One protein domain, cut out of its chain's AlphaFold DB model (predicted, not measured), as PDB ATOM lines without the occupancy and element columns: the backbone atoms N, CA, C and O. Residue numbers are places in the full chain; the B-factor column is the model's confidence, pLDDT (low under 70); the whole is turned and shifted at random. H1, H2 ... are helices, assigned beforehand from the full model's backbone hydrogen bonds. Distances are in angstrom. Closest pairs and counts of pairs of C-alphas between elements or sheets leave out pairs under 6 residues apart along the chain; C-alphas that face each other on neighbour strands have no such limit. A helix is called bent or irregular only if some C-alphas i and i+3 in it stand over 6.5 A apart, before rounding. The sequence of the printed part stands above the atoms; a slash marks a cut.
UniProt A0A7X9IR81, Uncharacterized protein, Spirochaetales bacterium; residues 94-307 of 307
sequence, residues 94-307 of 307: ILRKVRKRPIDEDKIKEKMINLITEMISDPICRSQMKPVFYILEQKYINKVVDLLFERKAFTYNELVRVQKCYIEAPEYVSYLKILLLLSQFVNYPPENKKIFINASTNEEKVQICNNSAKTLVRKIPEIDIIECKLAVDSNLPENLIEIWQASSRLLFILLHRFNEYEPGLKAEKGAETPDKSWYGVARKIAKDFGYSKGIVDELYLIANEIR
ATOM      1  N   ILE A  94      -7.157 -25.839 -11.309       94.44
ATOM      2  CA  ILE A  94      -7.852 -24.570 -11.547       94.44
ATOM      3  C   ILE A  94      -9.118 -24.397 -10.704       94.44
ATOM      4  O   ILE A  94      -9.416 -23.296 -10.237       94.44
ATOM      5  N   LEU A  95      -9.841 -25.482 -10.408       93.75
ATOM      6  CA  LEU A  95     -11.043 -25.409  -9.580       93.75
ATOM      7  C   LEU A  95     -10.718 -24.971  -8.140       93.75
ATOM      8  O   LEU A  95     -11.563 -24.347  -7.496       93.75
ATOM      9  N   ARG A  96      -9.489 -25.191  -7.638       91.81
ATOM     10  CA  ARG A  96      -9.052 -24.649  -6.336       91.81
ATOM     11  C   ARG A  96      -8.991 -23.126  -6.366       91.81
ATOM     12  O   ARG A  96      -9.396 -22.491  -5.393       91.81
ATOM     13  N   LYS A  97      -8.516 -22.539  -7.470       89.56
ATOM     14  CA  LYS A  97      -8.384 -21.081  -7.629       89.56
ATOM     15  C   LYS A  97      -9.745 -20.402  -7.749       89.56
ATOM     16  O   LYS A  97      -9.958 -19.363  -7.128       89.56
ATOM     17  N   VAL A  98     -10.681 -21.027  -8.465       87.19
ATOM     18  CA  VAL A  98     -12.044 -20.499  -8.632       87.19
ATOM     19  C   VAL A  98     -12.866 -20.625  -7.337       87.19
ATOM     20  O   VAL A  98     -13.599 -19.704  -6.982       87.19
ATOM     21  N   ARG A  99     -12.710 -21.717  -6.570       79.06
ATOM     22  CA  ARG A  99     -13.557 -22.015  -5.390       79.06
ATOM     23  C   ARG A  99     -12.978 -21.650  -4.038       79.06
ATOM     24  O   ARG A  99     -13.723 -21.582  -3.062       79.06
ATOM     25  N   LYS A 100     -11.653 -21.541  -3.939       77.12
ATOM     26  CA  LYS A 100     -10.925 -21.498  -2.660       77.12
ATOM     27  C   LYS A 100     -11.245 -22.701  -1.750       77.12
ATOM     28  O   LYS A 100     -11.378 -22.548  -0.539       77.12
ATOM     29  N   ARG A 101     -11.392 -23.903  -2.326       82.06
ATOM     30  CA  ARG A 101     -11.617 -25.167  -1.595       82.06
ATOM     31  C   ARG A 101     -10.600 -26.235  -2.009       82.06
ATOM     32  O   ARG A 101     -10.170 -26.223  -3.164       82.06
ATOM     33  N   PRO A 102     -10.225 -27.159  -1.104       85.31
ATOM     34  CA  PRO A 102      -9.419 -28.312  -1.477       85.31
ATOM     35  C   PRO A 102     -10.208 -29.199  -2.444       85.31
ATOM     36  O   PRO A 102     -11.407 -29.410  -2.263       85.31
ATOM     37  N   ILE A 103      -9.526 -29.707  -3.469       90.25
ATOM     38  CA  ILE A 103     -10.099 -30.642  -4.440       90.25
ATOM     39  C   ILE A 103      -9.161 -31.832  -4.619       90.25
ATOM     40  O   ILE A 103      -7.936 -31.664  -4.638       90.25
ATOM     41  N   ASP A 104      -9.774 -32.992  -4.806       93.88
ATOM     42  CA  ASP A 104      -9.136 -34.228  -5.234       93.88
ATOM     43  C   ASP A 104      -9.306 -34.354  -6.755       93.88
ATOM     44  O   ASP A 104     -10.413 -34.563  -7.256       93.88
ATOM     45  N   GLU A 105      -8.218 -34.136  -7.491       95.06
ATOM     46  CA  GLU A 105      -8.239 -34.092  -8.955       95.06
ATOM     47  C   GLU A 105      -8.498 -35.463  -9.575       95.06
ATOM     48  O   GLU A 105      -9.204 -35.548 -10.581       95.06
ATOM     49  N   ASP A 106      -7.986 -36.534  -8.969       96.44
ATOM     50  CA  ASP A 106      -8.159 -37.889  -9.489       96.44
ATOM     51  C   ASP A 106      -9.618 -38.320  -9.366       96.44
ATOM     52  O   ASP A 106     -10.207 -38.831 -10.323       96.44
ATOM     53  N   LYS A 107     -10.251 -37.985  -8.240       96.38
ATOM     54  CA  LYS A 107     -11.682 -38.216  -8.038       96.38
ATOM     55  C   LYS A 107     -12.556 -37.414  -9.007       96.38
ATOM     56  O   LYS A 107     -13.577 -37.923  -9.475       96.38
ATOM     57  N   ILE A 108     -12.178 -36.173  -9.333       96.56
ATOM     58  CA  ILE A 108     -12.884 -35.379 -10.354       96.56
ATOM     59  C   ILE A 108     -12.746 -36.036 -11.728       96.56
ATOM     60  O   ILE A 108     -13.753 -36.220 -12.414       96.56
ATOM     61  N   LYS A 109     -11.522 -36.415 -12.121       98.25
ATOM     62  CA  LYS A 109     -11.248 -37.080 -13.402       98.25
ATOM     63  C   LYS A 109     -12.060 -38.361 -13.539       98.25
ATOM     64  O   LYS A 109     -12.714 -38.547 -14.562       98.25
ATOM     65  N   GLU A 110     -12.066 -39.208 -12.511       98.25
ATOM     66  CA  GLU A 110     -12.842 -40.450 -12.485       98.25
ATOM     67  C   GLU A 110     -14.336 -40.178 -12.713       98.25
ATOM     68  O   GLU A 110     -14.944 -40.733 -13.630       98.25
ATOM     69  N   LYS A 111     -14.926 -39.259 -11.939       98.12
ATOM     70  CA  LYS A 111     -16.348 -38.913 -12.062       98.12
ATOM     71  C   LYS A 111     -16.696 -38.285 -13.405       98.12
ATOM     72  O   LYS A 111     -17.754 -38.587 -13.952       98.12
ATOM     73  N   MET A 112     -15.824 -37.441 -13.955       98.12
ATOM     74  CA  MET A 112     -16.015 -36.878 -15.291       98.12
ATOM     75  C   MET A 112     -15.935 -37.946 -16.379       98.12
ATOM     76  O   MET A 112     -16.762 -37.934 -17.284       98.12
ATOM     77  N   ILE A 113     -14.995 -38.890 -16.292       98.56
ATOM     78  CA  ILE A 113     -14.902 -40.008 -17.242       98.56
ATOM     79  C   ILE A 113     -16.167 -40.867 -17.180       98.56
ATOM     80  O   ILE A 113     -16.719 -41.207 -18.229       98.56
ATOM     81  N   ASN A 114     -16.660 -41.174 -15.978       98.12
ATOM     82  CA  ASN A 114     -17.895 -41.938 -15.795       98.12
ATOM     83  C   ASN A 114     -19.100 -41.190 -16.383       98.12
ATOM     84  O   ASN A 114     -19.862 -41.764 -17.158       98.12
ATOM     85  N   LEU A 115     -19.223 -39.888 -16.107       97.75
ATOM     86  CA  LEU A 115     -20.287 -39.051 -16.658       97.75
ATOM     87  C   LEU A 115     -20.252 -38.989 -18.190       97.75
ATOM     88  O   LEU A 115     -21.279 -39.165 -18.839       97.75
ATOM     89  N   ILE A 116     -19.078 -38.760 -18.781       98.06
ATOM     90  CA  ILE A 116     -18.932 -38.718 -20.238       98.06
ATOM     91  C   ILE A 116     -19.222 -40.087 -20.857       98.06
ATOM     92  O   ILE A 116     -19.833 -40.154 -21.917       98.06
ATOM     93  N   THR A 117     -18.849 -41.177 -20.187       97.88
ATOM     94  CA  THR A 117     -19.191 -42.538 -20.623       97.88
ATOM     95  C   THR A 117     -20.706 -42.742 -20.669       97.88
ATOM     96  O   THR A 117     -21.219 -43.241 -21.671       97.88
ATOM     97  N   GLU A 118     -21.435 -42.302 -19.638       96.56
ATOM     98  CA  GLU A 118     -22.904 -42.316 -19.624       96.56
ATOM     99  C   GLU A 118     -23.491 -41.478 -20.775       96.56
ATOM    100  O   GLU A 118     -24.306 -41.972 -21.555       96.56
ATOM    101  N   MET A 119     -23.027 -40.232 -20.930       96.81
ATOM    102  CA  MET A 119     -23.502 -39.299 -21.959       96.81
ATOM    103  C   MET A 119     -23.252 -39.807 -23.385       96.81
ATOM    104  O   MET A 119     -24.126 -39.714 -24.239       96.81
ATOM    105  N   ILE A 120     -22.072 -40.367 -23.655       97.50
ATOM    106  CA  ILE A 120     -21.723 -40.919 -24.970       97.50
ATOM    107  C   ILE A 120     -22.451 -42.238 -25.234       97.50
ATOM    108  O   ILE A 120     -22.707 -42.569 -26.389       97.50
ATOM    109  N   SER A 121     -22.824 -42.995 -24.205       96.00
ATOM    110  CA  SER A 121     -23.613 -44.216 -24.397       96.00
ATOM    111  C   SER A 121     -25.042 -43.906 -24.863       96.00
ATOM    112  O   SER A 121     -25.583 -44.633 -25.702       96.00
ATOM    113  N   ASP A 122     -25.623 -42.793 -24.403       95.19
ATOM    114  CA  ASP A 122     -26.935 -42.317 -24.848       95.19
ATOM    115  C   ASP A 122     -26.890 -41.775 -26.297       95.19
ATOM    116  O   ASP A 122     -26.123 -40.855 -26.584       95.19
ATOM    117  N   PRO A 123     -27.698 -42.299 -27.242       93.81
ATOM    118  CA  PRO A 123     -27.651 -41.872 -28.643       93.81
ATOM    119  C   PRO A 123     -27.973 -40.393 -28.871       93.81
ATOM    120  O   PRO A 123     -27.381 -39.767 -29.756       93.81
ATOM    121  N   ILE A 124     -28.906 -39.828 -28.098       93.56
ATOM    122  CA  ILE A 124     -29.319 -38.435 -28.270       93.56
ATOM    123  C   ILE A 124     -28.189 -37.530 -27.796       93.56
ATOM    124  O   ILE A 124     -27.696 -36.718 -28.575       93.56
ATOM    125  N   CYS A 125     -27.715 -37.714 -26.567       95.25
ATOM    126  CA  CYS A 125     -26.625 -36.930 -26.006       95.25
ATOM    127  C   CYS A 125     -25.327 -37.101 -26.813       95.25
ATOM    128  O   CYS A 125     -24.699 -36.101 -27.166       95.25
ATOM    129  N   ARG A 126     -24.983 -38.327 -27.238       96.31
ATOM    130  CA  ARG A 126     -23.839 -38.589 -28.131       96.31
ATOM    131  C   ARG A 126     -23.898 -37.758 -29.405       96.31
ATOM    132  O   ARG A 126     -22.894 -37.157 -29.770       96.31
ATOM    133  N   SER A 127     -25.059 -37.668 -30.057       95.50
ATOM    134  CA  SER A 127     -25.205 -36.856 -31.273       95.50
ATOM    135  C   SER A 127     -24.873 -35.375 -31.042       95.50
ATOM    136  O   SER A 127     -24.261 -34.742 -31.902       95.50
ATOM    137  N   GLN A 128     -25.211 -34.851 -29.859       96.38
ATOM    138  CA  GLN A 128     -24.973 -33.461 -29.465       96.38
ATOM    139  C   GLN A 128     -23.525 -33.211 -29.004       96.38
ATOM    140  O   GLN A 128     -23.081 -32.069 -28.930       96.38
ATOM    141  N   MET A 129     -22.743 -34.266 -28.757       97.81
ATOM    142  CA  MET A 129     -21.315 -34.171 -28.433       97.81
ATOM    143  C   MET A 129     -20.422 -33.953 -29.667       97.81
ATOM    144  O   MET A 129     -19.227 -33.706 -29.508       97.81
ATOM    145  N   LYS A 130     -20.966 -33.994 -30.893       97.31
ATOM    146  CA  LYS A 130     -20.222 -33.718 -32.138       97.31
ATOM    147  C   LYS A 130     -19.489 -32.359 -32.129       97.31
ATOM    148  O   LYS A 130     -18.273 -32.368 -32.329       97.31
ATOM    149  N   PRO A 131     -20.141 -31.206 -31.861       98.00
ATOM    150  CA  PRO A 131     -19.439 -29.921 -31.779       98.00
ATOM    151  C   PRO A 131     -18.372 -29.901 -30.678       98.00
ATOM    152  O   PRO A 131     -17.276 -29.387 -30.893       98.00
ATOM    153  N   VAL A 132     -18.647 -30.517 -29.522       98.62
ATOM    154  CA  VAL A 132     -17.682 -30.634 -28.414       98.62
ATOM    155  C   VAL A 132     -16.432 -31.397 -28.853       98.62
ATOM    156  O   VAL A 132     -15.315 -30.958 -28.578       98.62
ATOM    157  N   PHE A 133     -16.613 -32.509 -29.572       98.38
ATOM    158  CA  PHE A 133     -15.518 -33.302 -30.120       98.38
ATOM    159  C   PHE A 133     -14.614 -32.440 -31.003       98.38
ATOM    160  O   PHE A 133     -13.405 -32.392 -30.779       98.38
ATOM    161  N   TYR A 134     -15.192 -31.712 -31.960       97.62
ATOM    162  CA  TYR A 134     -14.411 -30.906 -32.893       97.62
ATOM    163  C   TYR A 134     -13.698 -29.725 -32.242       97.62
ATOM    164  O   TYR A 134     -12.529 -29.487 -32.542       97.62
ATOM    165  N   ILE A 135     -14.356 -29.014 -31.323       98.12
ATOM    166  CA  ILE A 135     -13.725 -27.909 -30.589       98.12
ATOM    167  C   ILE A 135     -12.456 -28.399 -29.873       98.12
ATOM    168  O   ILE A 135     -11.429 -27.714 -29.888       98.12
ATOM    169  N   LEU A 136     -12.517 -29.589 -29.264       98.38
ATOM    170  CA  LEU A 136     -11.390 -30.191 -28.551       98.38
ATOM    171  C   LEU A 136     -10.326 -30.743 -29.503       98.38
ATOM    172  O   LEU A 136      -9.143 -30.477 -29.305       98.38
ATOM    173  N   GLU A 137     -10.728 -31.465 -30.550       96.81
ATOM    174  CA  GLU A 137      -9.812 -32.045 -31.537       96.81
ATOM    175  C   GLU A 137      -8.982 -30.966 -32.241       96.81
ATOM    176  O   GLU A 137      -7.765 -31.097 -32.373       96.81
ATOM    177  N   GLN A 138      -9.623 -29.858 -32.621       95.25
ATOM    178  CA  GLN A 138      -8.969 -28.729 -33.285       95.25
ATOM    179  C   GLN A 138      -8.218 -27.808 -32.312       95.25
ATOM    180  O   GLN A 138      -7.615 -26.818 -32.739       95.25
ATOM    181  N   LYS A 139      -8.258 -28.106 -31.002       97.19
ATOM    182  CA  LYS A 139      -7.730 -27.259 -29.920       97.19
ATOM    183  C   LYS A 139      -8.215 -25.810 -30.045       97.19
ATOM    184  O   LYS A 139      -7.468 -24.868 -29.791       97.19
ATOM    185  N   TYR A 140      -9.467 -25.625 -30.464       96.88
ATOM    186  CA  TYR A 140      -9.990 -24.311 -30.832       96.88
ATOM    187  C   TYR A 140     -10.057 -23.371 -29.625       96.88
ATOM    188  O   TYR A 140      -9.695 -22.202 -29.735       96.88
ATOM    189  N   ILE A 141     -10.417 -23.899 -28.446       98.06
ATOM    190  CA  ILE A 141     -10.390 -23.141 -27.184       98.06
ATOM    191  C   ILE A 141      -8.989 -22.595 -26.898       98.06
ATOM    192  O   ILE A 141      -8.886 -21.432 -26.531       98.06
ATOM    193  N   ASN A 142      -7.927 -23.388 -27.086       98.00
ATOM    194  CA  ASN A 142      -6.554 -22.930 -26.857       98.00
ATOM    195  C   ASN A 142      -6.251 -21.694 -27.714       98.00
ATOM    196  O   ASN A 142      -5.961 -20.629 -27.182       98.00
ATOM    197  N   LYS A 143      -6.437 -21.822 -29.032       96.81
ATOM    198  CA  LYS A 143      -6.146 -20.756 -30.000       96.81
ATOM    199  C   LYS A 143      -6.959 -19.488 -29.728       96.81
ATOM    200  O   LYS A 143      -6.426 -18.387 -29.782       96.81
ATOM    201  N   VAL A 144      -8.253 -19.638 -29.430       97.44
ATOM    202  CA  VAL A 144      -9.141 -18.503 -29.142       97.44
ATOM    203  C   VAL A 144      -8.745 -17.813 -27.844       97.44
ATOM    204  O   VAL A 144      -8.597 -16.596 -27.832       97.44
ATOM    205  N   VAL A 145      -8.577 -18.561 -26.752       97.94
ATOM    206  CA  VAL A 145      -8.270 -17.974 -25.440       97.94
ATOM    207  C   VAL A 145      -6.936 -17.238 -25.472       97.94
ATOM    208  O   VAL A 145      -6.882 -16.122 -24.962       97.94
ATOM    209  N   ASP A 146      -5.911 -17.803 -26.115       97.44
ATOM    210  CA  ASP A 146      -4.603 -17.156 -26.251       97.44
ATOM    211  C   ASP A 146      -4.741 -15.769 -26.908       97.44
ATOM    212  O   ASP A 146      -4.322 -14.763 -26.332       97.44
ATOM    213  N   LEU A 147      -5.444 -15.687 -28.045       97.38
ATOM    214  CA  LEU A 147      -5.664 -14.427 -28.771       97.38
ATOM    215  C   LEU A 147      -6.526 -13.426 -27.985       97.38
ATOM    216  O   LEU A 147      -6.246 -12.225 -27.984       97.38
ATOM    217  N   LEU A 148      -7.571 -13.892 -27.294       97.25
ATOM    218  CA  LEU A 148      -8.424 -13.027 -26.470       97.25
ATOM    219  C   LEU A 148      -7.646 -12.434 -25.284       97.25
ATOM    220  O   LEU A 148      -7.787 -11.249 -24.969       97.25
ATOM    221  N   PHE A 149      -6.810 -13.242 -24.629       97.31
ATOM    222  CA  PHE A 149      -6.015 -12.827 -23.471       97.31
ATOM    223  C   PHE A 149      -4.823 -11.951 -23.853       97.31
ATOM    224  O   PHE A 149      -4.447 -11.074 -23.073       97.31
ATOM    225  N   GLU A 150      -4.264 -12.139 -25.047       96.81
ATOM    226  CA  GLU A 150      -3.256 -11.245 -25.614       96.81
ATOM    227  C   GLU A 150      -3.844  -9.853 -25.884       96.81
ATOM    228  O   GLU A 150      -3.296  -8.841 -25.440       96.81
ATOM    229  N   ARG A 151      -5.005  -9.793 -26.549       95.50
ATOM    230  CA  ARG A 151      -5.643  -8.529 -26.954       95.50
ATOM    231  C   ARG A 151      -6.242  -7.738 -25.798       95.50
ATOM    232  O   ARG A 151      -6.331  -6.514 -25.883       95.50
ATOM    233  N   LYS A 152      -6.688  -8.420 -24.736       95.25
ATOM    234  CA  LYS A 152      -7.330  -7.814 -23.552       95.25
ATOM    235  C   LYS A 152      -8.507  -6.886 -23.889       95.25
ATOM    236  O   LYS A 152      -8.754  -5.903 -23.184       95.25
ATOM    237  N   ALA A 153      -9.233  -7.194 -24.965       95.88
ATOM    238  CA  ALA A 153     -10.349  -6.391 -25.449       95.88
ATOM    239  C   ALA A 153     -11.678  -6.812 -24.785       95.88
ATOM    240  O   ALA A 153     -11.709  -7.127 -23.592       95.88
ATOM    241  N   PHE A 154     -12.799  -6.724 -25.501       97.25
ATOM    242  CA  PHE A 154     -14.142  -6.850 -24.931       97.25
ATOM    243  C   PHE A 154     -14.344  -8.183 -24.197       97.25
ATOM    244  O   PHE A 154     -14.644  -8.201 -23.005       97.25
ATOM    245  N   THR A 155     -14.098  -9.296 -24.878       97.38
ATOM    246  CA  THR A 155     -14.340 -10.650 -24.382       97.38
ATOM    247  C   THR A 155     -13.438 -10.965 -23.195       97.38
ATOM    248  O   THR A 155     -13.913 -11.518 -22.212       97.38
ATOM    249  N   TYR A 156     -12.168 -10.546 -23.210       97.81
ATOM    250  CA  TYR A 156     -11.300 -10.667 -22.033       97.81
ATOM    251  C   TYR A 156     -11.884  -9.942 -20.813       97.81
ATOM    252  O   TYR A 156     -11.905 -10.491 -19.711       97.81
ATOM    253  N   ASN A 157     -12.387  -8.715 -20.992       97.44
ATOM    254  CA  ASN A 157     -13.001  -7.967 -19.896       97.44
ATOM    255  C   ASN A 157     -14.272  -8.657 -19.381       97.44
ATOM    256  O   ASN A 157     -14.454  -8.743 -18.165       97.44
ATOM    257  N   GLU A 158     -15.101  -9.212 -20.266       97.50
ATOM    258  CA  GLU A 158     -16.268 -10.007 -19.868       97.50
ATOM    259  C   GLU A 158     -15.849 -11.256 -19.066       97.50
ATOM    260  O   GLU A 158     -16.348 -11.500 -17.964       97.50
ATOM    261  N   LEU A 159     -14.881 -12.019 -19.580       96.25
ATOM    262  CA  LEU A 159     -14.413 -13.283 -19.002       96.25
ATOM    263  C   LEU A 159     -13.685 -13.111 -17.663       96.25
ATOM    264  O   LEU A 159     -13.835 -13.959 -16.782       96.25
ATOM    265  N   VAL A 160     -12.896 -12.045 -17.504       95.12
ATOM    266  CA  VAL A 160     -12.047 -11.836 -16.319       95.12
ATOM    267  C   VAL A 160     -12.691 -10.882 -15.320       95.12
ATOM    268  O   VAL A 160     -12.727 -11.176 -14.128       95.12
ATOM    269  N   ARG A 161     -13.221  -9.740 -15.778       94.44
ATOM    270  CA  ARG A 161     -13.711  -8.675 -14.885       94.44
ATOM    271  C   ARG A 161     -15.193  -8.815 -14.568       94.44
ATOM    272  O   ARG A 161     -15.559  -8.730 -13.399       94.44
ATOM    273  N   VAL A 162     -16.035  -9.053 -15.574       94.50
ATOM    274  CA  VAL A 162     -17.493  -9.155 -15.375       94.50
ATOM    275  C   VAL A 162     -17.862 -10.476 -14.708       94.50
ATOM    276  O   VAL A 162     -18.549 -10.475 -13.688       94.50
ATOM    277  N   GLN A 163     -17.316 -11.591 -15.199       94.62
ATOM    278  CA  GLN A 163     -17.451 -12.897 -14.546       94.62
ATOM    279  C   GLN A 163     -16.613 -13.015 -13.257       94.62
ATOM    280  O   GLN A 163     -16.820 -13.936 -12.471       94.62
ATOM    281  N   LYS A 164     -15.678 -12.082 -13.008       93.12
ATOM    282  CA  LYS A 164     -14.756 -12.081 -11.853       93.12
ATOM    283  C   LYS A 164     -13.877 -13.342 -11.767       93.12
ATOM    284  O   LYS A 164     -13.552 -13.802 -10.672       93.12
ATOM    285  N   CYS A 165     -13.485 -13.892 -12.915       92.62
ATOM    286  CA  CYS A 165     -12.623 -15.068 -13.016       92.62
ATOM    287  C   CYS A 165     -11.173 -14.641 -13.305       92.62
ATOM    288  O   CYS A 165     -10.762 -14.502 -14.455       92.62
ATOM    289  N   TYR A 166     -10.406 -14.388 -12.241       93.19
ATOM    290  CA  TYR A 166      -9.026 -13.894 -12.316       93.19
ATOM    291  C   TYR A 166      -8.022 -15.050 -12.384       93.19
ATOM    292  O   TYR A 166      -7.382 -15.383 -11.388       93.19
ATOM    293  N   ILE A 167      -7.928 -15.677 -13.552       94.38
ATOM    294  CA  ILE A 167      -7.022 -16.800 -13.835       94.38
ATOM    295  C   ILE A 167      -6.269 -16.537 -15.144       94.38
ATOM    296  O   ILE A 167      -6.700 -15.708 -15.947       94.38
ATOM    297  N   GLU A 168      -5.136 -17.201 -15.351       96.00
ATOM    298  CA  GLU A 168      -4.305 -16.995 -16.544       96.00
ATOM    299  C   GLU A 168      -4.853 -17.738 -17.772       96.00
ATOM    300  O   GLU A 168      -5.688 -18.634 -17.649       96.00
ATOM    301  N   ALA A 169      -4.376 -17.392 -18.975       97.06
ATOM    302  CA  ALA A 169      -4.870 -17.977 -20.226       97.06
ATOM    303  C   ALA A 169      -4.831 -19.524 -20.246       97.06
ATOM    304  O   ALA A 169      -5.876 -20.122 -20.520       97.06
ATOM    305  N   PRO A 170      -3.724 -20.210 -19.873       97.69
ATOM    306  CA  PRO A 170      -3.681 -21.681 -19.874       97.69
ATOM    307  C   PRO A 170      -4.692 -22.310 -18.907       97.69
ATOM    308  O   PRO A 170      -5.249 -23.384 -19.147       97.69
ATOM    309  N   GLU A 171      -4.961 -21.615 -17.808       97.44
ATOM    310  CA  GLU A 171      -5.917 -22.041 -16.800       97.44
ATOM    311  C   GLU A 171      -7.351 -21.849 -17.285       97.44
ATOM    312  O   GLU A 171      -8.194 -22.730 -17.115       97.44
ATOM    313  N   TYR A 172      -7.614 -20.726 -17.956       97.94
ATOM    314  CA  TYR A 172      -8.905 -20.434 -18.565       97.94
ATOM    315  C   TYR A 172      -9.231 -21.423 -19.691       97.94
ATOM    316  O   TYR A 172     -10.384 -21.826 -19.837       97.94
ATOM    317  N   VAL A 173      -8.223 -21.887 -20.438       98.56
ATOM    318  CA  VAL A 173      -8.372 -22.995 -21.395       98.56
ATOM    319  C   VAL A 173      -8.874 -24.256 -20.690       98.56
ATOM    320  O   VAL A 173      -9.870 -24.835 -21.127       98.56
ATOM    321  N   SER A 174      -8.228 -24.676 -19.595       98.50
ATOM    322  CA  SER A 174      -8.661 -25.855 -18.825       98.50
ATOM    323  C   SER A 174     -10.070 -25.669 -18.264       98.50
ATOM    324  O   SER A 174     -10.911 -26.559 -18.383       98.50
ATOM    325  N   TYR A 175     -10.364 -24.478 -17.742       98.31
ATOM    326  CA  TYR A 175     -11.680 -24.117 -17.229       98.31
ATOM    327  C   TYR A 175     -12.775 -24.225 -18.302       98.31
ATOM    328  O   TYR A 175     -13.776 -24.909 -18.093       98.31
ATOM    329  N   LEU A 176     -12.572 -23.644 -19.490       98.75
ATOM    330  CA  LEU A 176     -13.533 -23.747 -20.593       98.75
ATOM    331  C   LEU A 176     -13.682 -25.178 -21.116       98.75
ATOM    332  O   LEU A 176     -14.791 -25.557 -21.480       98.75
ATOM    333  N   LYS A 177     -12.619 -25.995 -21.128       98.81
ATOM    334  CA  LYS A 177     -12.721 -27.421 -21.485       98.81
ATOM    335  C   LYS A 177     -13.608 -28.190 -20.502       98.81
ATOM    336  O   LYS A 177     -14.425 -28.995 -20.944       98.81
ATOM    337  N   ILE A 178     -13.500 -27.917 -19.196       98.62
ATOM    338  CA  ILE A 178     -14.388 -28.505 -18.177       98.62
ATOM    339  C   ILE A 178     -15.841 -28.120 -18.466       98.62
ATOM    340  O   ILE A 178     -16.697 -28.995 -18.571       98.62
ATOM    341  N   LEU A 179     -16.115 -26.825 -18.651       98.75
ATOM    342  CA  LEU A 179     -17.468 -26.340 -18.942       98.75
ATOM    343  C   LEU A 179     -18.028 -26.930 -20.246       98.75
ATOM    344  O   LEU A 179     -19.175 -27.370 -20.285       98.75
ATOM    345  N   LEU A 180     -17.209 -26.994 -21.299       98.81
ATOM    346  CA  LEU A 180     -17.590 -27.542 -22.597       98.81
ATOM    347  C   LEU A 180     -17.992 -29.021 -22.486       98.81
ATOM    348  O   LEU A 180     -19.029 -29.407 -23.021       98.81
ATOM    349  N   LEU A 181     -17.218 -29.840 -21.767       98.62
ATOM    350  CA  LEU A 181     -17.519 -31.265 -21.575       98.62
ATOM    351  C   LEU A 181     -18.854 -31.500 -20.854       98.62
ATOM    352  O   LEU A 181     -19.539 -32.480 -21.129       98.62
ATOM    353  N   LEU A 182     -19.240 -30.594 -19.955       98.56
ATOM    354  CA  LEU A 182     -20.486 -30.683 -19.191       98.56
ATOM    355  C   LEU A 182     -21.688 -30.063 -19.919       98.56
ATOM    356  O   LEU A 182     -22.831 -30.316 -19.538       98.56
ATOM    357  N   SER A 183     -21.454 -29.264 -20.966       98.06
ATOM    358  CA  SER A 183     -22.498 -28.473 -21.633       98.06
ATOM    359  C   SER A 183     -23.647 -29.322 -22.177       98.06
ATOM    360  O   SER A 183     -24.810 -28.951 -22.039       98.06
ATOM    361  N   GLN A 184     -23.347 -30.498 -22.728       97.06
ATOM    362  CA  GLN A 184     -24.341 -31.359 -23.375       97.06
ATOM    363  C   GLN A 184     -25.134 -32.227 -22.398       97.06
ATOM    364  O   GLN A 184     -26.010 -32.986 -22.816       97.06
ATOM    365  N   PHE A 185     -24.893 -32.087 -21.092       97.19
ATOM    366  CA  PHE A 185     -25.654 -32.810 -20.077       97.19
ATOM    367  C   PHE A 185     -27.149 -32.444 -20.095       97.19
ATOM    368  O   PHE A 185     -27.983 -33.258 -19.718       97.19
ATOM    369  N   VAL A 186     -27.517 -31.269 -20.623       96.50
ATOM    370  CA  VAL A 186     -28.924 -30.866 -20.829       96.50
ATOM    371  C   VAL A 186     -29.694 -31.768 -21.807       96.50
ATOM    372  O   VAL A 186     -30.927 -31.770 -21.820       96.50
ATOM    373  N   ASN A 187     -28.968 -32.525 -22.633       95.56
ATOM    374  CA  ASN A 187     -29.509 -33.484 -23.592       95.56
ATOM    375  C   ASN A 187     -29.480 -34.929 -23.070       95.56
ATOM    376  O   ASN A 187     -29.976 -35.821 -23.750       95.56
ATOM    377  N   TYR A 188     -28.921 -35.166 -21.878       92.56
ATOM    378  CA  TYR A 188     -28.910 -36.475 -21.236       92.56
ATOM    379  C   TYR A 188     -30.180 -36.640 -20.387       92.56
ATOM    380  O   TYR A 188     -30.375 -35.857 -19.457       92.56
ATOM    381  N   PRO A 189     -31.068 -37.607 -20.682       75.62
ATOM    382  CA  PRO A 189     -32.367 -37.715 -20.023       75.62
ATOM    383  C   PRO A 189     -32.234 -38.242 -18.586       75.62
ATOM    384  O   PRO A 189     -31.902 -39.413 -18.392       75.62
ATOM    385  N   PRO A 190     -32.574 -37.459 -17.545       65.44
ATOM    386  CA  PRO A 190     -32.805 -38.037 -16.236       65.44
ATOM    387  C   PRO A 190     -34.240 -38.578 -16.203       65.44
ATOM    388  O   PRO A 190     -35.192 -37.800 -16.152       65.44
ATOM    389  N   GLU A 191     -34.394 -39.904 -16.238       61.72
ATOM    390  CA  GLU A 191     -35.609 -40.604 -15.783       61.72
ATOM    391  C   GLU A 191     -36.927 -40.076 -16.404       61.72
ATOM    392  O   GLU A 191     -37.798 -39.561 -15.703       61.72
ATOM    393  N   ASN A 192     -37.097 -40.193 -17.728       56.81
ATOM    394  CA  ASN A 192     -38.323 -39.814 -18.462       56.81
ATOM    395  C   ASN A 192     -38.699 -38.318 -18.446       56.81
ATOM    396  O   ASN A 192     -39.842 -37.958 -18.740       56.81
ATOM    397  N   LYS A 193     -37.765 -37.418 -18.134       76.62
ATOM    398  CA  LYS A 193     -37.993 -35.968 -18.240       76.62
ATOM    399  C   LYS A 193     -37.719 -35.452 -19.652       76.62
ATOM    400  O   LYS A 193     -36.909 -36.012 -20.389       76.62
ATOM    401  N   LYS A 194     -38.377 -34.342 -20.012       82.81
ATOM    402  CA  LYS A 194     -38.043 -33.583 -21.225       82.81
ATOM    403  C   LYS A 194     -36.564 -33.175 -21.181       82.81
ATOM    404  O   LYS A 194     -36.086 -32.683 -20.160       82.81
ATOM    405  N   ILE A 195     -35.885 -33.356 -22.305       90.94
ATOM    406  CA  ILE A 195     -34.506 -32.924 -22.558       90.94
ATOM    407  C   ILE A 195     -34.494 -31.640 -23.387       90.94
ATOM    408  O   ILE A 195     -35.506 -31.285 -23.994       90.94
ATOM    409  N   PHE A 196     -33.352 -30.952 -23.427       92.44
ATOM    410  CA  PHE A 196     -33.239 -29.615 -24.018       92.44
ATOM    411  C   PHE A 196     -33.678 -29.544 -25.485       92.44
ATOM    412  O   PHE A 196     -34.445 -28.654 -25.845       92.44
ATOM    413  N   ILE A 197     -33.269 -30.508 -26.316       90.69
ATOM    414  CA  ILE A 197     -33.656 -30.557 -27.737       90.69
ATOM    415  C   ILE A 197     -35.174 -30.706 -27.963       90.69
ATOM    416  O   ILE A 197     -35.681 -30.310 -29.007       90.69
ATOM    417  N   ASN A 198     -35.910 -31.217 -26.969       91.69
ATOM    418  CA  ASN A 198     -37.364 -31.397 -27.025       91.69
ATOM    419  C   ASN A 198     -38.139 -30.245 -26.355       91.69
ATOM    420  O   ASN A 198     -39.366 -30.302 -26.258       91.69
ATOM    421  N   ALA A 199     -37.445 -29.224 -25.845       92.81
ATOM    422  CA  ALA A 199     -38.074 -28.080 -25.198       92.81
ATOM    423  C   ALA A 199     -38.761 -27.181 -26.233       92.81
ATOM    424  O   ALA A 199     -38.166 -26.804 -27.243       92.81
ATOM    425  N   SER A 200     -40.015 -26.817 -25.966       92.94
ATOM    426  CA  SER A 200     -40.837 -26.022 -26.884       92.94
ATOM    427  C   SER A 200     -40.798 -24.525 -26.573       92.94
ATOM    428  O   SER A 200     -41.044 -23.721 -27.468       92.94
ATOM    429  N   THR A 201     -40.473 -24.134 -25.334       96.06
ATOM    430  CA  THR A 201     -40.386 -22.720 -24.926       96.06
ATOM    431  C   THR A 201     -39.042 -22.373 -24.289       96.06
ATOM    432  O   THR A 201     -38.270 -23.244 -23.877       96.06
ATOM    433  N   ASN A 202     -38.753 -21.075 -24.195       95.69
ATOM    434  CA  ASN A 202     -37.541 -20.575 -23.550       95.69
ATOM    435  C   ASN A 202     -37.548 -20.836 -22.037       95.69
ATOM    436  O   ASN A 202     -36.518 -21.194 -21.473       95.69
ATOM    437  N   GLU A 203     -38.708 -20.737 -21.387       96.06
ATOM    438  CA  GLU A 203     -38.876 -21.047 -19.965       96.06
ATOM    439  C   GLU A 203     -38.585 -22.526 -19.690       96.06
ATOM    440  O   GLU A 203     -37.886 -22.854 -18.727       96.06
ATOM    441  N   GLU A 204     -39.056 -23.426 -20.564       95.12
ATOM    442  CA  GLU A 204     -38.746 -24.856 -20.470       95.12
ATOM    443  C   GLU A 204     -37.237 -25.110 -20.595       95.12
ATOM    444  O   GLU A 204     -36.673 -25.856 -19.791       95.12
ATOM    445  N   LYS A 205     -36.560 -24.459 -21.550       96.06
ATOM    446  CA  LYS A 205     -35.102 -24.574 -21.735       96.06
ATOM    447  C   LYS A 205     -34.326 -24.127 -20.498       96.06
ATOM    448  O   LYS A 205     -33.445 -24.853 -20.034       96.06
ATOM    449  N   VAL A 206     -34.677 -22.973 -19.928       96.81
ATOM    450  CA  VAL A 206     -34.060 -22.454 -18.695       96.81
ATOM    451  C   VAL A 206     -34.290 -23.416 -17.528       96.81
ATOM    452  O   VAL A 206     -33.368 -23.713 -16.766       96.81
ATOM    453  N   GLN A 207     -35.499 -23.968 -17.400       95.62
ATOM    454  CA  GLN A 207     -35.820 -24.928 -16.347       95.62
ATOM    455  C   GLN A 207     -35.024 -26.233 -16.486       95.62
ATOM    456  O   GLN A 207     -34.536 -26.770 -15.487       95.62
ATOM    457  N   ILE A 208     -34.847 -26.733 -17.712       95.88
ATOM    458  CA  ILE A 208     -34.008 -27.904 -17.999       95.88
ATOM    459  C   ILE A 208     -32.554 -27.624 -17.615       95.88
ATOM    460  O   ILE A 208     -31.956 -28.449 -16.922       95.88
ATOM    461  N   CYS A 209     -32.003 -26.463 -17.977       96.69
ATOM    462  CA  CYS A 209     -30.641 -26.070 -17.605       96.69
ATOM    463  C   CYS A 209     -30.475 -26.015 -16.079       96.69
ATOM    464  O   CYS A 209     -29.608 -26.685 -15.520       96.69
ATOM    465  N   ASN A 210     -31.385 -25.347 -15.364       96.06
ATOM    466  CA  ASN A 210     -31.343 -25.266 -13.900       96.06
ATOM    467  C   ASN A 210     -31.413 -26.648 -13.217       96.06
ATOM    468  O   ASN A 210     -30.712 -26.900 -12.233       96.06
ATOM    469  N   ASN A 211     -32.243 -27.561 -13.728       95.31
ATOM    470  CA  ASN A 211     -32.336 -28.930 -13.209       95.31
ATOM    471  C   ASN A 211     -31.091 -29.763 -13.538       95.31
ATOM    472  O   ASN A 211     -30.626 -30.543 -12.701       95.31
ATOM    473  N   SER A 212     -30.535 -29.568 -14.730       96.06
ATOM    474  CA  SER A 212     -29.299 -30.203 -15.187       96.06
ATOM    475  C   SER A 212     -28.122 -29.782 -14.311       96.06
ATOM    476  O   SER A 212     -27.427 -30.649 -13.788       96.06
ATOM    477  N   ALA A 213     -27.972 -28.486 -14.018       97.06
ATOM    478  CA  ALA A 213     -26.927 -27.978 -13.128       97.06
ATOM    479  C   ALA A 213     -27.012 -28.597 -11.721       97.06
ATOM    480  O   ALA A 213     -26.017 -29.090 -11.193       97.06
ATOM    481  N   LYS A 214     -28.214 -28.657 -11.128       96.31
ATOM    482  CA  LYS A 214     -28.432 -29.302  -9.817       96.31
ATOM    483  C   LYS A 214     -28.088 -30.794  -9.831       96.31
ATOM    484  O   LYS A 214     -27.629 -31.330  -8.825       96.31
ATOM    485  N   THR A 215     -28.333 -31.467 -10.950       96.06
ATOM    486  CA  THR A 215     -28.046 -32.897 -11.114       96.06
ATOM    487  C   THR A 215     -26.549 -33.138 -11.305       96.06
ATOM    488  O   THR A 215     -26.002 -34.050 -10.685       96.06
ATOM    489  N   LEU A 216     -25.866 -32.282 -12.071       96.31
ATOM    490  CA  LEU A 216     -24.412 -32.306 -12.229       96.31
ATOM    491  C   LEU A 216     -23.691 -32.157 -10.890       96.31
ATOM    492  O   LEU A 216     -22.823 -32.969 -10.596       96.31
ATOM    493  N   VAL A 217     -24.109 -31.217 -10.035       96.12
ATOM    494  CA  VAL A 217     -23.528 -31.057  -8.686       96.12
ATOM    495  C   VAL A 217     -23.678 -32.327  -7.844       96.12
ATOM    496  O   VAL A 217     -22.800 -32.659  -7.058       96.12
ATOM    497  N   ARG A 218     -24.767 -33.091  -8.001       95.69
ATOM    498  CA  ARG A 218     -24.925 -34.373  -7.289       95.69
ATOM    499  C   ARG A 218     -24.003 -35.457  -7.846       95.69
ATOM    500  O   ARG A 218     -23.481 -36.253  -7.073       95.69
ATOM    501  N   LYS A 219     -23.807 -35.490  -9.169       95.94
ATOM    502  CA  LYS A 219     -22.926 -36.457  -9.842       95.94
ATOM    503  C   LYS A 219     -21.443 -36.151  -9.609       95.94
ATOM    504  O   LYS A 219     -20.661 -37.075  -9.403       95.94
ATOM    505  N   ILE A 220     -21.066 -34.874  -9.573       95.75
ATOM    506  CA  ILE A 220     -19.694 -34.404  -9.350       95.75
ATOM    507  C   ILE A 220     -19.690 -33.269  -8.305       95.75
ATOM    508  O   ILE A 220     -19.509 -32.109  -8.668       95.75
ATOM    509  N   PRO A 221     -19.872 -33.572  -7.001       93.94
ATOM    510  CA  PRO A 221     -19.906 -32.576  -5.917       93.94
ATOM    511  C   PRO A 221     -18.658 -31.702  -5.802       93.94
ATOM    512  O   PRO A 221     -18.679 -30.639  -5.182       93.94
ATOM    513  N   GLU A 222     -17.551 -32.159  -6.375       93.69
ATOM    514  CA  GLU A 222     -16.305 -31.420  -6.454       93.69
ATOM    515  C   GLU A 222     -16.392 -30.217  -7.414       93.69
ATOM    516  O   GLU A 222     -15.594 -29.292  -7.258       93.69
ATOM    517  N   ILE A 223     -17.376 -30.172  -8.332       94.75
ATOM    518  CA  ILE A 223     -17.748 -28.990  -9.134       94.75
ATOM    519  C   ILE A 223     -19.104 -28.408  -8.650       94.75
ATOM    520  O   ILE A 223     -20.031 -29.105  -8.263       94.75
ATOM    521  N   ASP A 224     -19.164 -27.084  -8.543       94.69
ATOM    522  CA  ASP A 224     -20.145 -26.264  -7.807       94.69
ATOM    523  C   ASP A 224     -21.216 -25.861  -8.797       94.69
ATOM    524  O   ASP A 224     -21.057 -25.947 -10.017       94.69
ATOM    525  N   ILE A 225     -22.325 -25.405  -8.247       95.88
ATOM    526  CA  ILE A 225     -23.479 -25.003  -9.009       95.88
ATOM    527  C   ILE A 225     -23.154 -23.888 -10.000       95.88
ATOM    528  O   ILE A 225     -23.769 -23.865 -11.056       95.88
ATOM    529  N   ILE A 226     -22.185 -23.014  -9.710       96.06
ATOM    530  CA  ILE A 226     -21.775 -21.926 -10.608       96.06
ATOM    531  C   ILE A 226     -21.209 -22.491 -11.915       96.06
ATOM    532  O   ILE A 226     -21.704 -22.153 -12.983       96.06
ATOM    533  N   GLU A 227     -20.223 -23.383 -11.855       96.88
ATOM    534  CA  GLU A 227     -19.600 -24.003 -13.028       96.88
ATOM    535  C   GLU A 227     -20.571 -24.943 -13.736       96.88
ATOM    536  O   GLU A 227     -20.677 -24.910 -14.960       96.88
ATOM    537  N   CYS A 228     -21.342 -25.727 -12.980       97.44
ATOM    538  CA  CYS A 228     -22.408 -26.545 -13.548       97.44
ATOM    539  C   CYS A 228     -23.422 -25.691 -14.314       97.44
ATOM    540  O   CYS A 228     -23.832 -26.082 -15.404       97.44
ATOM    541  N   LYS A 229     -23.809 -24.529 -13.768       97.94
ATOM    542  CA  LYS A 229     -24.724 -23.571 -14.399       97.94
ATOM    543  C   LYS A 229     -24.093 -22.943 -15.635       97.94
ATOM    544  O   LYS A 229     -24.707 -22.995 -16.691       97.94
ATOM    545  N   LEU A 230     -22.853 -22.459 -15.546       98.38
ATOM    546  CA  LEU A 230     -22.126 -21.910 -16.693       98.38
ATOM    547  C   LEU A 230     -22.026 -22.917 -17.849       98.38
ATOM    548  O   LEU A 230     -22.183 -22.543 -19.012       98.38
ATOM    549  N   ALA A 231     -21.783 -24.190 -17.536       98.44
ATOM    550  CA  ALA A 231     -21.717 -25.251 -18.528       98.44
ATOM    551  C   ALA A 231     -23.062 -25.461 -19.233       98.44
ATOM    552  O   ALA A 231     -23.126 -25.401 -20.456       98.44
ATOM    553  N   VAL A 232     -24.147 -25.689 -18.491       98.06
ATOM    554  CA  VAL A 232     -25.456 -26.000 -19.097       98.06
ATOM    555  C   VAL A 232     -26.106 -24.786 -19.759       98.06
ATOM    556  O   VAL A 232     -26.708 -24.930 -20.824       98.06
ATOM    557  N   ASP A 233     -25.911 -23.590 -19.198       98.44
ATOM    558  CA  ASP A 233     -26.416 -22.327 -19.744       98.44
ATOM    559  C   ASP A 233     -25.686 -21.945 -21.048       98.44
ATOM    560  O   ASP A 233     -26.174 -21.106 -21.797       98.44
ATOM    561  N   SER A 234     -24.579 -22.614 -21.412       98.38
ATOM    562  CA  SER A 234     -23.950 -22.461 -22.738       98.38
ATOM    563  C   SER A 234     -24.778 -23.015 -23.907       98.38
ATOM    564  O   SER A 234     -24.345 -22.931 -25.050       98.38
ATOM    565  N   ASN A 235     -25.971 -23.555 -23.646       98.00
ATOM    566  CA  ASN A 235     -26.958 -23.899 -24.675       98.00
ATOM    567  C   ASN A 235     -28.045 -22.819 -24.832       98.00
ATOM    568  O   ASN A 235     -28.917 -22.945 -25.692       98.00
ATOM    569  N   LEU A 236     -28.036 -21.781 -23.989       98.00
ATOM    570  CA  LEU A 236     -29.035 -20.719 -23.989       98.00
ATOM    571  C   LEU A 236     -28.521 -19.467 -24.723       98.00
ATOM    572  O   LEU A 236     -27.347 -19.117 -24.597       98.00
ATOM    573  N   PRO A 237     -29.403 -18.749 -25.440       97.50
ATOM    574  CA  PRO A 237     -29.080 -17.442 -26.000       97.50
ATOM    575  C   PRO A 237     -28.818 -16.396 -24.904       97.50
ATOM    576  O   PRO A 237     -29.350 -16.485 -23.796       97.50
ATOM    577  N   GLU A 238     -28.049 -15.354 -25.238       97.00
ATOM    578  CA  GLU A 238     -27.605 -14.291 -24.322       97.00
ATOM    579  C   GLU A 238     -28.754 -13.645 -23.536       97.00
ATOM    580  O   GLU A 238     -28.602 -13.349 -22.355       97.00
ATOM    581  N   ASN A 239     -29.923 -13.457 -24.153       96.44
ATOM    582  CA  ASN A 239     -31.071 -12.819 -23.505       96.44
ATOM    583  C   ASN A 239     -31.734 -13.676 -22.409       96.44
ATOM    584  O   ASN A 239     -32.625 -13.177 -21.724       96.44
ATOM    585  N   LEU A 240     -31.348 -14.947 -22.269       97.12
ATOM    586  CA  LEU A 240     -31.873 -15.875 -21.261       97.12
ATOM    587  C   LEU A 240     -30.868 -16.205 -20.154       97.12
ATOM    588  O   LEU A 240     -31.189 -16.994 -19.264       97.12
ATOM    589  N   ILE A 241     -29.667 -15.627 -20.200       95.69
ATOM    590  CA  ILE A 241     -28.605 -15.902 -19.232       95.69
ATOM    591  C   ILE A 241     -28.163 -14.639 -18.509       95.69
ATOM    592  O   ILE A 241     -28.374 -13.512 -18.953       95.69
ATOM    593  N   GLU A 242     -27.580 -14.829 -17.332       94.00
ATOM    594  CA  GLU A 242     -27.181 -13.719 -16.477       94.00
ATOM    595  C   GLU A 242     -25.922 -13.035 -17.027       94.00
ATOM    596  O   GLU A 242     -25.023 -13.683 -17.560       94.00
ATOM    597  N   ILE A 243     -25.816 -11.716 -16.840       91.81
ATOM    598  CA  ILE A 243     -24.728 -10.893 -17.405       91.81
ATOM    599  C   ILE A 243     -23.336 -11.428 -17.025       91.81
ATOM    600  O   ILE A 243     -22.410 -11.389 -17.831       91.81
ATOM    601  N   TRP A 244     -23.168 -11.976 -15.822       93.12
ATOM    602  CA  TRP A 244     -21.875 -12.492 -15.364       93.12
ATOM    603  C   TRP A 244     -21.434 -13.788 -16.070       93.12
ATOM    604  O   TRP A 244     -20.280 -14.185 -15.932       93.12
ATOM    605  N   GLN A 245     -22.295 -14.432 -16.864       95.62
ATOM    606  CA  GLN A 245     -22.027 -15.716 -17.520       95.62
ATOM    607  C   GLN A 245     -21.314 -15.563 -18.877       95.62
ATOM    608  O   GLN A 245     -21.756 -16.061 -19.916       95.62
ATOM    609  N   ALA A 246     -20.190 -14.847 -18.895       97.50
ATOM    610  CA  ALA A 246     -19.412 -14.607 -20.113       97.50
ATOM    611  C   ALA A 246     -18.903 -15.908 -20.765       97.50
ATOM    612  O   ALA A 246     -18.968 -16.058 -21.984       97.50
ATOM    613  N   SER A 247     -18.461 -16.879 -19.957       98.25
ATOM    614  CA  SER A 247     -18.023 -18.199 -20.438       98.25
ATOM    615  C   SER A 247     -19.140 -18.947 -21.168       98.25
ATOM    616  O   SER A 247     -18.887 -19.545 -22.210       98.25
ATOM    617  N   SER A 248     -20.377 -18.877 -20.668       98.56
ATOM    618  CA  SER A 248     -21.538 -19.510 -21.305       98.56
ATOM    619  C   SER A 248     -21.834 -18.892 -22.664       98.56
ATOM    620  O   SER A 248     -22.019 -19.628 -23.628       98.56
ATOM    621  N   ARG A 249     -21.783 -17.556 -22.775       98.44
ATOM    622  CA  ARG A 249     -21.964 -16.835 -24.050       98.44
ATOM    623  C   ARG A 249     -20.911 -17.210 -25.080       98.44
ATOM    624  O   ARG A 249     -21.245 -17.448 -26.238       98.44
ATOM    625  N   LEU A 250     -19.647 -17.277 -24.660       98.69
ATOM    626  CA  LEU A 250     -18.558 -17.699 -25.534       98.69
ATOM    627  C   LEU A 250     -18.782 -19.136 -26.020       98.69
ATOM    628  O   LEU A 250     -18.771 -19.380 -27.224       98.69
ATOM    629  N   LEU A 251     -19.031 -20.075 -25.104       98.69
ATOM    630  CA  LEU A 251     -19.246 -21.479 -25.454       98.69
ATOM    631  C   LEU A 251     -20.492 -21.687 -26.321       98.69
ATOM    632  O   LEU A 251     -20.420 -22.484 -27.249       98.69
ATOM    633  N   PHE A 252     -21.573 -20.936 -26.103       98.62
ATOM    634  CA  PHE A 252     -22.767 -20.966 -26.953       98.62
ATOM    635  C   PHE A 252     -22.430 -20.652 -28.415       98.62
ATOM    636  O   PHE A 252     -22.793 -21.405 -29.319       98.62
ATOM    637  N   ILE A 253     -21.649 -19.590 -28.649       98.44
ATOM    638  CA  ILE A 253     -21.192 -19.213 -29.993       98.44
ATOM    639  C   ILE A 253     -20.294 -20.305 -30.592       98.44
ATOM    640  O   ILE A 253     -20.448 -20.655 -31.763       98.44
ATOM    641  N   LEU A 254     -19.361 -20.856 -29.807       98.38
ATOM    642  CA  LEU A 254     -18.453 -21.905 -30.285       98.38
ATOM    643  C   LEU A 254     -19.197 -23.203 -30.625       98.38
ATOM    644  O   LEU A 254     -18.944 -23.784 -31.677       98.38
ATOM    645  N   LEU A 255     -20.134 -23.638 -29.782       98.31
ATOM    646  CA  LEU A 255     -20.958 -24.823 -30.022       98.31
ATOM    647  C   LEU A 255     -21.788 -24.668 -31.300       98.31
ATOM    648  O   LEU A 255     -21.791 -25.575 -32.129       98.31
ATOM    649  N   HIS A 256     -22.412 -23.505 -31.509       97.50
ATOM    650  CA  HIS A 256     -23.140 -23.203 -32.743       97.50
ATOM    651  C   HIS A 256     -22.229 -23.227 -33.976       97.50
ATOM    652  O   HIS A 256     -22.553 -23.884 -34.964       97.50
ATOM    653  N   ARG A 257     -21.057 -22.581 -33.903       96.06
ATOM    654  CA  ARG A 257     -20.067 -22.596 -34.990       96.06
ATOM    655  C   ARG A 257     -19.660 -24.017 -35.366       96.06
ATOM    656  O   ARG A 257     -19.528 -24.323 -36.551       96.06
ATOM    657  N   PHE A 258     -19.445 -24.868 -34.367       96.31
ATOM    658  CA  PHE A 258     -18.963 -26.230 -34.572       96.31
ATOM    659  C   PHE A 258     -20.058 -27.261 -34.851       96.31
ATOM    660  O   PHE A 258     -19.743 -28.381 -35.252       96.31
ATOM    661  N   ASN A 259     -21.331 -26.891 -34.713       93.44
ATOM    662  CA  ASN A 259     -22.444 -27.730 -35.149       93.44
ATOM    663  C   ASN A 259     -22.486 -27.860 -36.685       93.44
ATOM    664  O   ASN A 259     -22.820 -28.915 -37.214       93.44
ATOM    665  N   GLU A 260     -22.075 -26.800 -37.387       88.06
ATOM    666  CA  GLU A 260     -21.972 -26.722 -38.853       88.06
ATOM    667  C   GLU A 260     -20.524 -26.908 -39.349       88.06
ATOM    668  O   GLU A 260     -20.176 -26.533 -40.467       88.06
ATOM    669  N   TYR A 261     -19.627 -27.421 -38.503       88.81
ATOM    670  CA  TYR A 261     -18.236 -27.620 -38.893       88.81
ATOM    671  C   TYR A 261     -18.087 -28.841 -39.800       88.81
ATOM    672  O   TYR A 261     -18.399 -29.968 -39.408       88.81
ATOM    673  N   GLU A 262     -17.547 -28.610 -40.995       84.62
ATOM    674  CA  GLU A 262     -17.166 -29.661 -41.931       84.62
ATOM    675  C   GLU A 262     -15.633 -29.756 -42.015       84.62
ATOM    676  O   GLU A 262     -14.965 -28.817 -42.477       84.62
ATOM    677  N   PRO A 263     -15.038 -30.880 -41.583       80.19
ATOM    678  CA  PRO A 263     -13.596 -31.048 -41.624       80.19
ATOM    679  C   PRO A 263     -13.084 -31.123 -43.066       80.19
ATOM    680  O   PRO A 263     -13.581 -31.864 -43.915       80.19
ATOM    681  N   GLY A 264     -12.010 -30.382 -43.340       72.31
ATOM    682  CA  GLY A 264     -11.312 -30.437 -44.623       72.31
ATOM    683  C   GLY A 264     -11.870 -29.530 -45.724       72.31
ATOM    684  O   GLY A 264     -11.378 -29.624 -46.851       72.31
ATOM    685  N   LEU A 265     -12.816 -28.633 -45.412       72.88
ATOM    686  CA  LEU A 265     -13.106 -27.466 -46.249       72.88
ATOM    687  C   LEU A 265     -11.844 -26.597 -46.346       72.88
ATOM    688  O   LEU A 265     -11.473 -25.888 -45.409       72.88
ATOM    689  N   LYS A 266     -11.143 -26.677 -47.479       65.44
ATOM    690  CA  LYS A 266     -10.026 -25.776 -47.766       65.44
ATOM    691  C   LYS A 266     -10.593 -24.441 -48.227       65.44
ATOM    692  O   LYS A 266     -11.359 -24.406 -49.183       65.44
ATOM    693  N   ALA A 267     -10.167 -23.356 -47.585       64.56
ATOM    694  CA  ALA A 267     -10.390 -22.024 -48.125       64.56
ATOM    695  C   ALA A 267      -9.735 -21.933 -49.512       64.56
ATOM    696  O   ALA A 267      -8.561 -22.286 -49.678       64.56
ATOM    697  N   GLU A 268     -10.490 -21.475 -50.507       63.88
ATOM    698  CA  GLU A 268      -9.928 -21.139 -51.811       63.88
ATOM    699  C   GLU A 268      -8.946 -19.965 -51.666       63.88
ATOM    700  O   GLU A 268      -9.074 -19.125 -50.771       63.88
ATOM    701  N   LYS A 269      -7.916 -19.902 -52.521       60.19
ATOM    702  CA  LYS A 269      -6.927 -18.813 -52.459       60.19
ATOM    703  C   LYS A 269      -7.632 -17.464 -52.637       60.19
ATOM    704  O   LYS A 269      -8.219 -17.214 -53.681       60.19
ATOM    705  N   GLY A 270      -7.516 -16.590 -51.636       62.88
ATOM    706  CA  GLY A 270      -8.133 -15.258 -51.631       62.88
ATOM    707  C   GLY A 270      -9.518 -15.195 -50.978       62.88
ATOM    708  O   GLY A 270     -10.014 -14.093 -50.764       62.88
ATOM    709  N   ALA A 271     -10.114 -16.334 -50.613       70.88
ATOM    710  CA  ALA A 271     -11.353 -16.376 -49.844       70.88
ATOM    711  C   ALA A 271     -11.097 -16.164 -48.341       70.88
ATOM    712  O   ALA A 271     -10.019 -16.476 -47.820       70.88
ATOM    713  N   GLU A 272     -12.100 -15.640 -47.632       80.56
ATOM    714  CA  GLU A 272     -12.092 -15.629 -46.167       80.56
ATOM    715  C   GLU A 272     -12.038 -17.065 -45.621       80.56
ATOM    716  O   GLU A 272     -12.511 -18.011 -46.257       80.56
ATOM    717  N   THR A 273     -11.451 -17.248 -44.433       87.44
ATOM    718  CA  THR A 273     -11.485 -18.558 -43.772       87.44
ATOM    719  C   THR A 273     -12.939 -18.952 -43.470       87.44
ATOM    720  O   THR A 273     -13.771 -18.064 -43.252       87.44
ATOM    721  N   PRO A 274     -13.269 -20.258 -43.403       88.56
ATOM    722  CA  PRO A 274     -14.612 -20.701 -43.027       88.56
ATOM    723  C   PRO A 274     -15.091 -20.082 -41.707       88.56
ATOM    724  O   PRO A 274     -16.237 -19.650 -41.615       88.56
ATOM    725  N   ASP A 275     -14.198 -19.951 -40.720       91.25
ATOM    726  CA  ASP A 275     -14.500 -19.294 -39.444       91.25
ATOM    727  C   ASP A 275     -14.820 -17.813 -39.622       91.25
ATOM    728  O   ASP A 275     -15.829 -17.337 -39.105       91.25
ATOM    729  N   LYS A 276     -14.011 -17.080 -40.395       92.31
ATOM    730  CA  LYS A 276     -14.247 -15.654 -40.627       92.31
ATOM    731  C   LYS A 276     -15.554 -15.410 -41.374       92.31
ATOM    732  O   LYS A 276     -16.314 -14.528 -40.975       92.31
ATOM    733  N   SER A 277     -15.849 -16.223 -42.386       91.81
ATOM    734  CA  SER A 277     -17.125 -16.174 -43.106       91.81
ATOM    735  C   SER A 277     -18.301 -16.450 -42.164       91.81
ATOM    736  O   SER A 277     -19.260 -15.677 -42.127       91.81
ATOM    737  N   TRP A 278     -18.210 -17.505 -41.344       94.31
ATOM    738  CA  TRP A 278     -19.258 -17.862 -40.387       94.31
ATOM    739  C   TRP A 278     -19.494 -16.744 -39.368       94.31
ATOM    740  O   TRP A 278     -20.626 -16.288 -39.204       94.31
ATOM    741  N   TYR A 279     -18.434 -16.218 -38.742       96.00
ATOM    742  CA  TYR A 279     -18.569 -15.101 -37.806       96.00
ATOM    743  C   TYR A 279     -19.073 -13.831 -38.503       96.00
ATOM    744  O   TYR A 279     -19.859 -13.090 -37.921       96.00
ATOM    745  N   GLY A 280     -18.700 -13.587 -39.761       95.75
ATOM    746  CA  GLY A 280     -19.202 -12.463 -40.554       95.75
ATOM    747  C   GLY A 280     -20.723 -12.495 -40.732       95.75
ATOM    748  O   GLY A 280     -21.376 -11.451 -40.653       95.75
ATOM    749  N   VAL A 281     -21.296 -13.687 -40.914       95.94
ATOM    750  CA  VAL A 281     -22.750 -13.902 -40.920       95.94
ATOM    751  C   VAL A 281     -23.316 -13.770 -39.506       95.94
ATOM    752  O   VAL A 281     -24.240 -12.980 -39.303       95.94
ATOM    753  N   ALA A 282     -22.721 -14.450 -38.521       96.94
ATOM    754  CA  ALA A 282     -23.171 -14.449 -37.128       96.94
ATOM    755  C   ALA A 282     -23.284 -13.033 -36.536       96.94
ATOM    756  O   ALA A 282     -24.224 -12.750 -35.801       96.94
ATOM    757  N   ARG A 283     -22.389 -12.108 -36.906       96.56
ATOM    758  CA  ARG A 283     -22.447 -10.692 -36.490       96.56
ATOM    759  C   ARG A 283     -23.709  -9.977 -36.961       96.56
ATOM    760  O   ARG A 283     -24.255  -9.153 -36.230       96.56
ATOM    761  N   LYS A 284     -24.163 -10.268 -38.183       96.81
ATOM    762  CA  LYS A 284     -25.349  -9.638 -38.786       96.81
ATOM    763  C   LYS A 284     -26.637 -10.140 -38.139       96.81
ATOM    764  O   LYS A 284     -27.563  -9.358 -37.969       96.81
ATOM    765  N   ILE A 285     -26.656 -11.413 -37.747       96.88
ATOM    766  CA  ILE A 285     -27.820 -12.106 -37.169       96.88
ATOM    767  C   ILE A 285     -27.724 -12.281 -35.645       96.88
ATOM    768  O   ILE A 285     -28.519 -13.009 -35.057       96.88
ATOM    769  N   ALA A 286     -26.761 -11.624 -34.985       97.25
ATOM    770  CA  ALA A 286     -26.447 -11.854 -33.573       97.25
ATOM    771  C   ALA A 286     -27.668 -11.696 -32.659       97.25
ATOM    772  O   ALA A 286     -27.883 -12.513 -31.772       97.25
ATOM    773  N   LYS A 287     -28.510 -10.689 -32.916       96.19
ATOM    774  CA  LYS A 287     -29.734 -10.451 -32.141       96.19
ATOM    775  C   LYS A 287     -30.754 -11.583 -32.296       96.19
ATOM    776  O   LYS A 287     -31.364 -11.975 -31.307       96.19
ATOM    777  N   ASP A 288     -30.918 -12.102 -33.509       95.94
ATOM    778  CA  ASP A 288     -31.956 -13.087 -33.833       95.94
ATOM    779  C   ASP A 288     -31.616 -14.475 -33.274       95.94
ATOM    780  O   ASP A 288     -32.503 -15.219 -32.864       95.94
ATOM    781  N   PHE A 289     -30.323 -14.795 -33.200       95.56
ATOM    782  CA  PHE A 289     -29.818 -16.049 -32.631       95.56
ATOM    783  C   PHE A 289     -29.403 -15.924 -31.158       95.56
ATOM    784  O   PHE A 289     -29.003 -16.910 -30.544       95.56
ATOM    785  N   GLY A 290     -29.492 -14.720 -30.582       96.69
ATOM    786  CA  GLY A 290     -29.089 -14.450 -29.204       96.69
ATOM    787  C   GLY A 290     -27.588 -14.618 -28.956       96.69
ATOM    788  O   GLY A 290     -27.180 -15.040 -27.878       96.69
ATOM    789  N   TYR A 291     -26.753 -14.314 -29.948       98.06
ATOM    790  CA  TYR A 291     -25.309 -14.248 -29.767       98.06
ATOM    791  C   TYR A 291     -24.899 -12.938 -29.100       98.06
ATOM    792  O   TYR A 291     -25.401 -11.866 -29.446       98.06
ATOM    793  N   SER A 292     -23.887 -13.012 -28.236       97.69
ATOM    794  CA  SER A 292     -23.264 -11.809 -27.690       97.69
ATOM    795  C   SER A 292     -22.515 -11.047 -28.768       97.69
ATOM    796  O   SER A 292     -21.429 -11.453 -29.186       97.69
ATOM    797  N   LYS A 293     -23.098  -9.936 -29.231       97.00
ATOM    798  CA  LYS A 293     -22.574  -9.170 -30.371       97.00
ATOM    799  C   LYS A 293     -21.108  -8.779 -30.177       97.00
ATOM    800  O   LYS A 293     -20.324  -8.956 -31.101       97.00
ATOM    801  N   GLY A 294     -20.735  -8.324 -28.980       97.56
ATOM    802  CA  GLY A 294     -19.352  -7.949 -28.673       97.56
ATOM    803  C   GLY A 294     -18.377  -9.127 -28.766       97.56
ATOM    804  O   GLY A 294     -17.299  -8.977 -29.335       97.56
ATOM    805  N   ILE A 295     -18.778 -10.315 -28.293       98.19
ATOM    806  CA  ILE A 295     -17.955 -11.529 -28.405       98.19
ATOM    807  C   ILE A 295     -17.827 -11.952 -29.872       98.19
ATOM    808  O   ILE A 295     -16.724 -12.223 -30.333       98.19
ATOM    809  N   VAL A 296     -18.924 -11.980 -30.639       97.75
ATOM    810  CA  VAL A 296     -18.871 -12.368 -32.063       97.75
ATOM    811  C   VAL A 296     -18.059 -11.367 -32.892       97.75
ATOM    812  O   VAL A 296     -17.296 -11.777 -33.768       97.75
ATOM    813  N   ASP A 297     -18.194 -10.063 -32.625       97.62
ATOM    814  CA  ASP A 297     -17.395  -9.020 -33.276       97.62
ATOM    815  C   ASP A 297     -15.895  -9.274 -33.056       97.62
ATOM    816  O   ASP A 297     -15.118  -9.217 -34.009       97.62
ATOM    817  N   GLU A 298     -15.483  -9.619 -31.835       97.44
ATOM    818  CA  GLU A 298     -14.086  -9.929 -31.527       97.44
ATOM    819  C   GLU A 298     -13.620 -11.257 -32.137       97.44
ATOM    820  O   GLU A 298     -12.547 -11.299 -32.739       97.44
ATOM    821  N   LEU A 299     -14.443 -12.312 -32.074       97.38
ATOM    822  CA  LEU A 299     -14.160 -13.601 -32.716       97.38
ATOM    823  C   LEU A 299     -13.947 -13.448 -34.229       97.38
ATOM    824  O   LEU A 299     -13.019 -14.034 -34.777       97.38
ATOM    825  N   TYR A 300     -14.734 -12.606 -34.903       96.56
ATOM    826  CA  TYR A 300     -14.529 -12.283 -36.319       96.56
ATOM    827  C   TYR A 300     -13.176 -11.614 -36.586       96.56
ATOM    828  O   TYR A 300     -12.536 -11.906 -37.599       96.56
ATOM    829  N   LEU A 301     -12.732 -10.722 -35.693       95.44
ATOM    830  CA  LEU A 301     -11.447 -10.035 -35.833       95.44
ATOM    831  C   LEU A 301     -10.260 -10.990 -35.673       95.44
ATOM    832  O   LEU A 301      -9.246 -10.776 -36.331       95.44
ATOM    833  N   ILE A 302     -10.378 -12.021 -34.829       94.88
ATOM    834  CA  ILE A 302      -9.310 -13.011 -34.610       94.88
ATOM    835  C   ILE A 302      -9.404 -14.231 -35.537       94.88
ATOM    836  O   ILE A 302      -8.449 -14.993 -35.639       94.88
ATOM    837  N   ALA A 303     -10.510 -14.426 -36.260       92.31
ATOM    838  CA  ALA A 303     -10.782 -15.643 -37.035       92.31
ATOM    839  C   ALA A 303      -9.727 -16.005 -38.099       92.31
ATOM    840  O   ALA A 303      -9.600 -17.165 -38.483       92.31
ATOM    841  N   ASN A 304      -8.971 -15.026 -38.601       87.75
ATOM    842  CA  ASN A 304      -7.881 -15.274 -39.551       87.75
ATOM    843  C   ASN A 304      -6.583 -15.757 -38.882       87.75
ATOM    844  O   ASN A 304      -5.746 -16.361 -39.560       87.75
ATOM    845  N   GLU A 305      -6.421 -15.459 -37.592       89.88
ATOM    846  CA  GLU A 305      -5.255 -15.776 -36.757       89.88
ATOM    847  C   GLU A 305      -5.417 -17.119 -36.036       89.88
ATOM    848  O   GLU A 305      -4.429 -17.713 -35.612       89.88
ATOM    849  N   ILE A 306      -6.643 -17.649 -35.967       83.25
ATOM    850  CA  ILE A 306      -6.928 -19.009 -35.510       83.25
ATOM    851  C   ILE A 306      -6.486 -19.992 -36.610       83.25
ATOM    852  O   ILE A 306      -7.275 -20.397 -37.462       83.25
ATOM    853  N   ARG A 307      -5.197 -20.345 -36.641       69.12
ATOM    854  CA  ARG A 307      -4.634 -21.370 -37.538       69.12
ATOM    855  C   ARG A 307      -3.960 -22.475 -36.745       69.12
ATOM    856  O   ARG A 307      -3.309 -22.187 -35.725       69.12
TER     857      ARG A 307
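AT A GLANCE: This is residues 94 to 307 of the 307 residues of an uncharacterized protein of Spirochaetales bacterium (UniProt A0A7X9IR81). A compact body of crossed helices is built round H7, the longest, and H10, whose centres lie nearest the middle. The helical hairpin of H8 and H9 packs on H7, as do H1, H3 and H5; H4 and H6 pack on H10, and H11 and H13 lie side by side. The printed part has 214 residues with thirteen named helices, H1 to H13 in that order, and no named strand, of class all helix. The whole is compact, with a radius of gyration of the C-alphas of 16.8 A, and spans 50 by 37 by 31 A.

HOW THE PARTS SIT: The hub is H7, residues 169 to 187, which touches seven helices and is irregular: C-alphas 181 and 184 are 7.1 A apart. Its residues 179 to 186 alone touch H9, residues 225 to 233; the closest C-alphas are those of Leu 179 and Ala 231, 4.4 A. H8, residues 202 to 219, forms a helical hairpin with H9 at a steep tilt of 43 degrees, closest at C-alphas 213 and 228, 4.8 A. H5, residues 140 to 151, touches residues 169 to 177 of H7 alone, closest at C-alphas 142 and 173, 5.8 A. H1, residues 94 to 99, is about perpendicular to H7 at 75 degrees and touches it, closest at C-alphas 94 and 171, 6.1 A. H3, residues 123 to 128, touches H7 closest at C-alphas 125 and 187, 5.1 A. H2, residues 105 to 121, is close to H7 but not clearly touching, with C-alphas 119 and 185 closest at 7.1 A. H10, residues 246 to 259, touches H4, residues 130 to 137, closest at C-alphas 258 and 131, 4.7 A. H6, residues 154 to 162, touches H10, closest at C-alphas 159 and 246, 5.3 A. H13, residues 293 to 302, touches H11, residues 274 to 284, at a shallow tilt of 26 degrees, opposite ways, closest at C-alphas 300 and 279, 5.1 A. H12, residues 286 to 289, touches H13 only at the corner, only just, with 3 pairs within 8 A.

IN THESE COORDINATES: H7 is 29.3 A long, H8 25.6 A, H2 24.0 A and H10 20.2 A. H1 begins at C-alpha 94 (-7.852, -24.570, -11.547), and H13 ends at C-alpha 302 (-9.310, -13.011, -34.610). Every O i to N i+4 pair is within hydrogen-bond range except in H7, 11 of 15, and H11, 6 of 7; H12 is too short for one.

THE WHOLE: The C-alphas farthest apart, of Pro 102 and Lys 269, are 51.9 A apart. The printed part has no cut. The links H7 to H8, H9 to H10 and H10 to H11 are long. The model's pLDDT is under 70 at residues 190 to 192, 266 to 270 and 307.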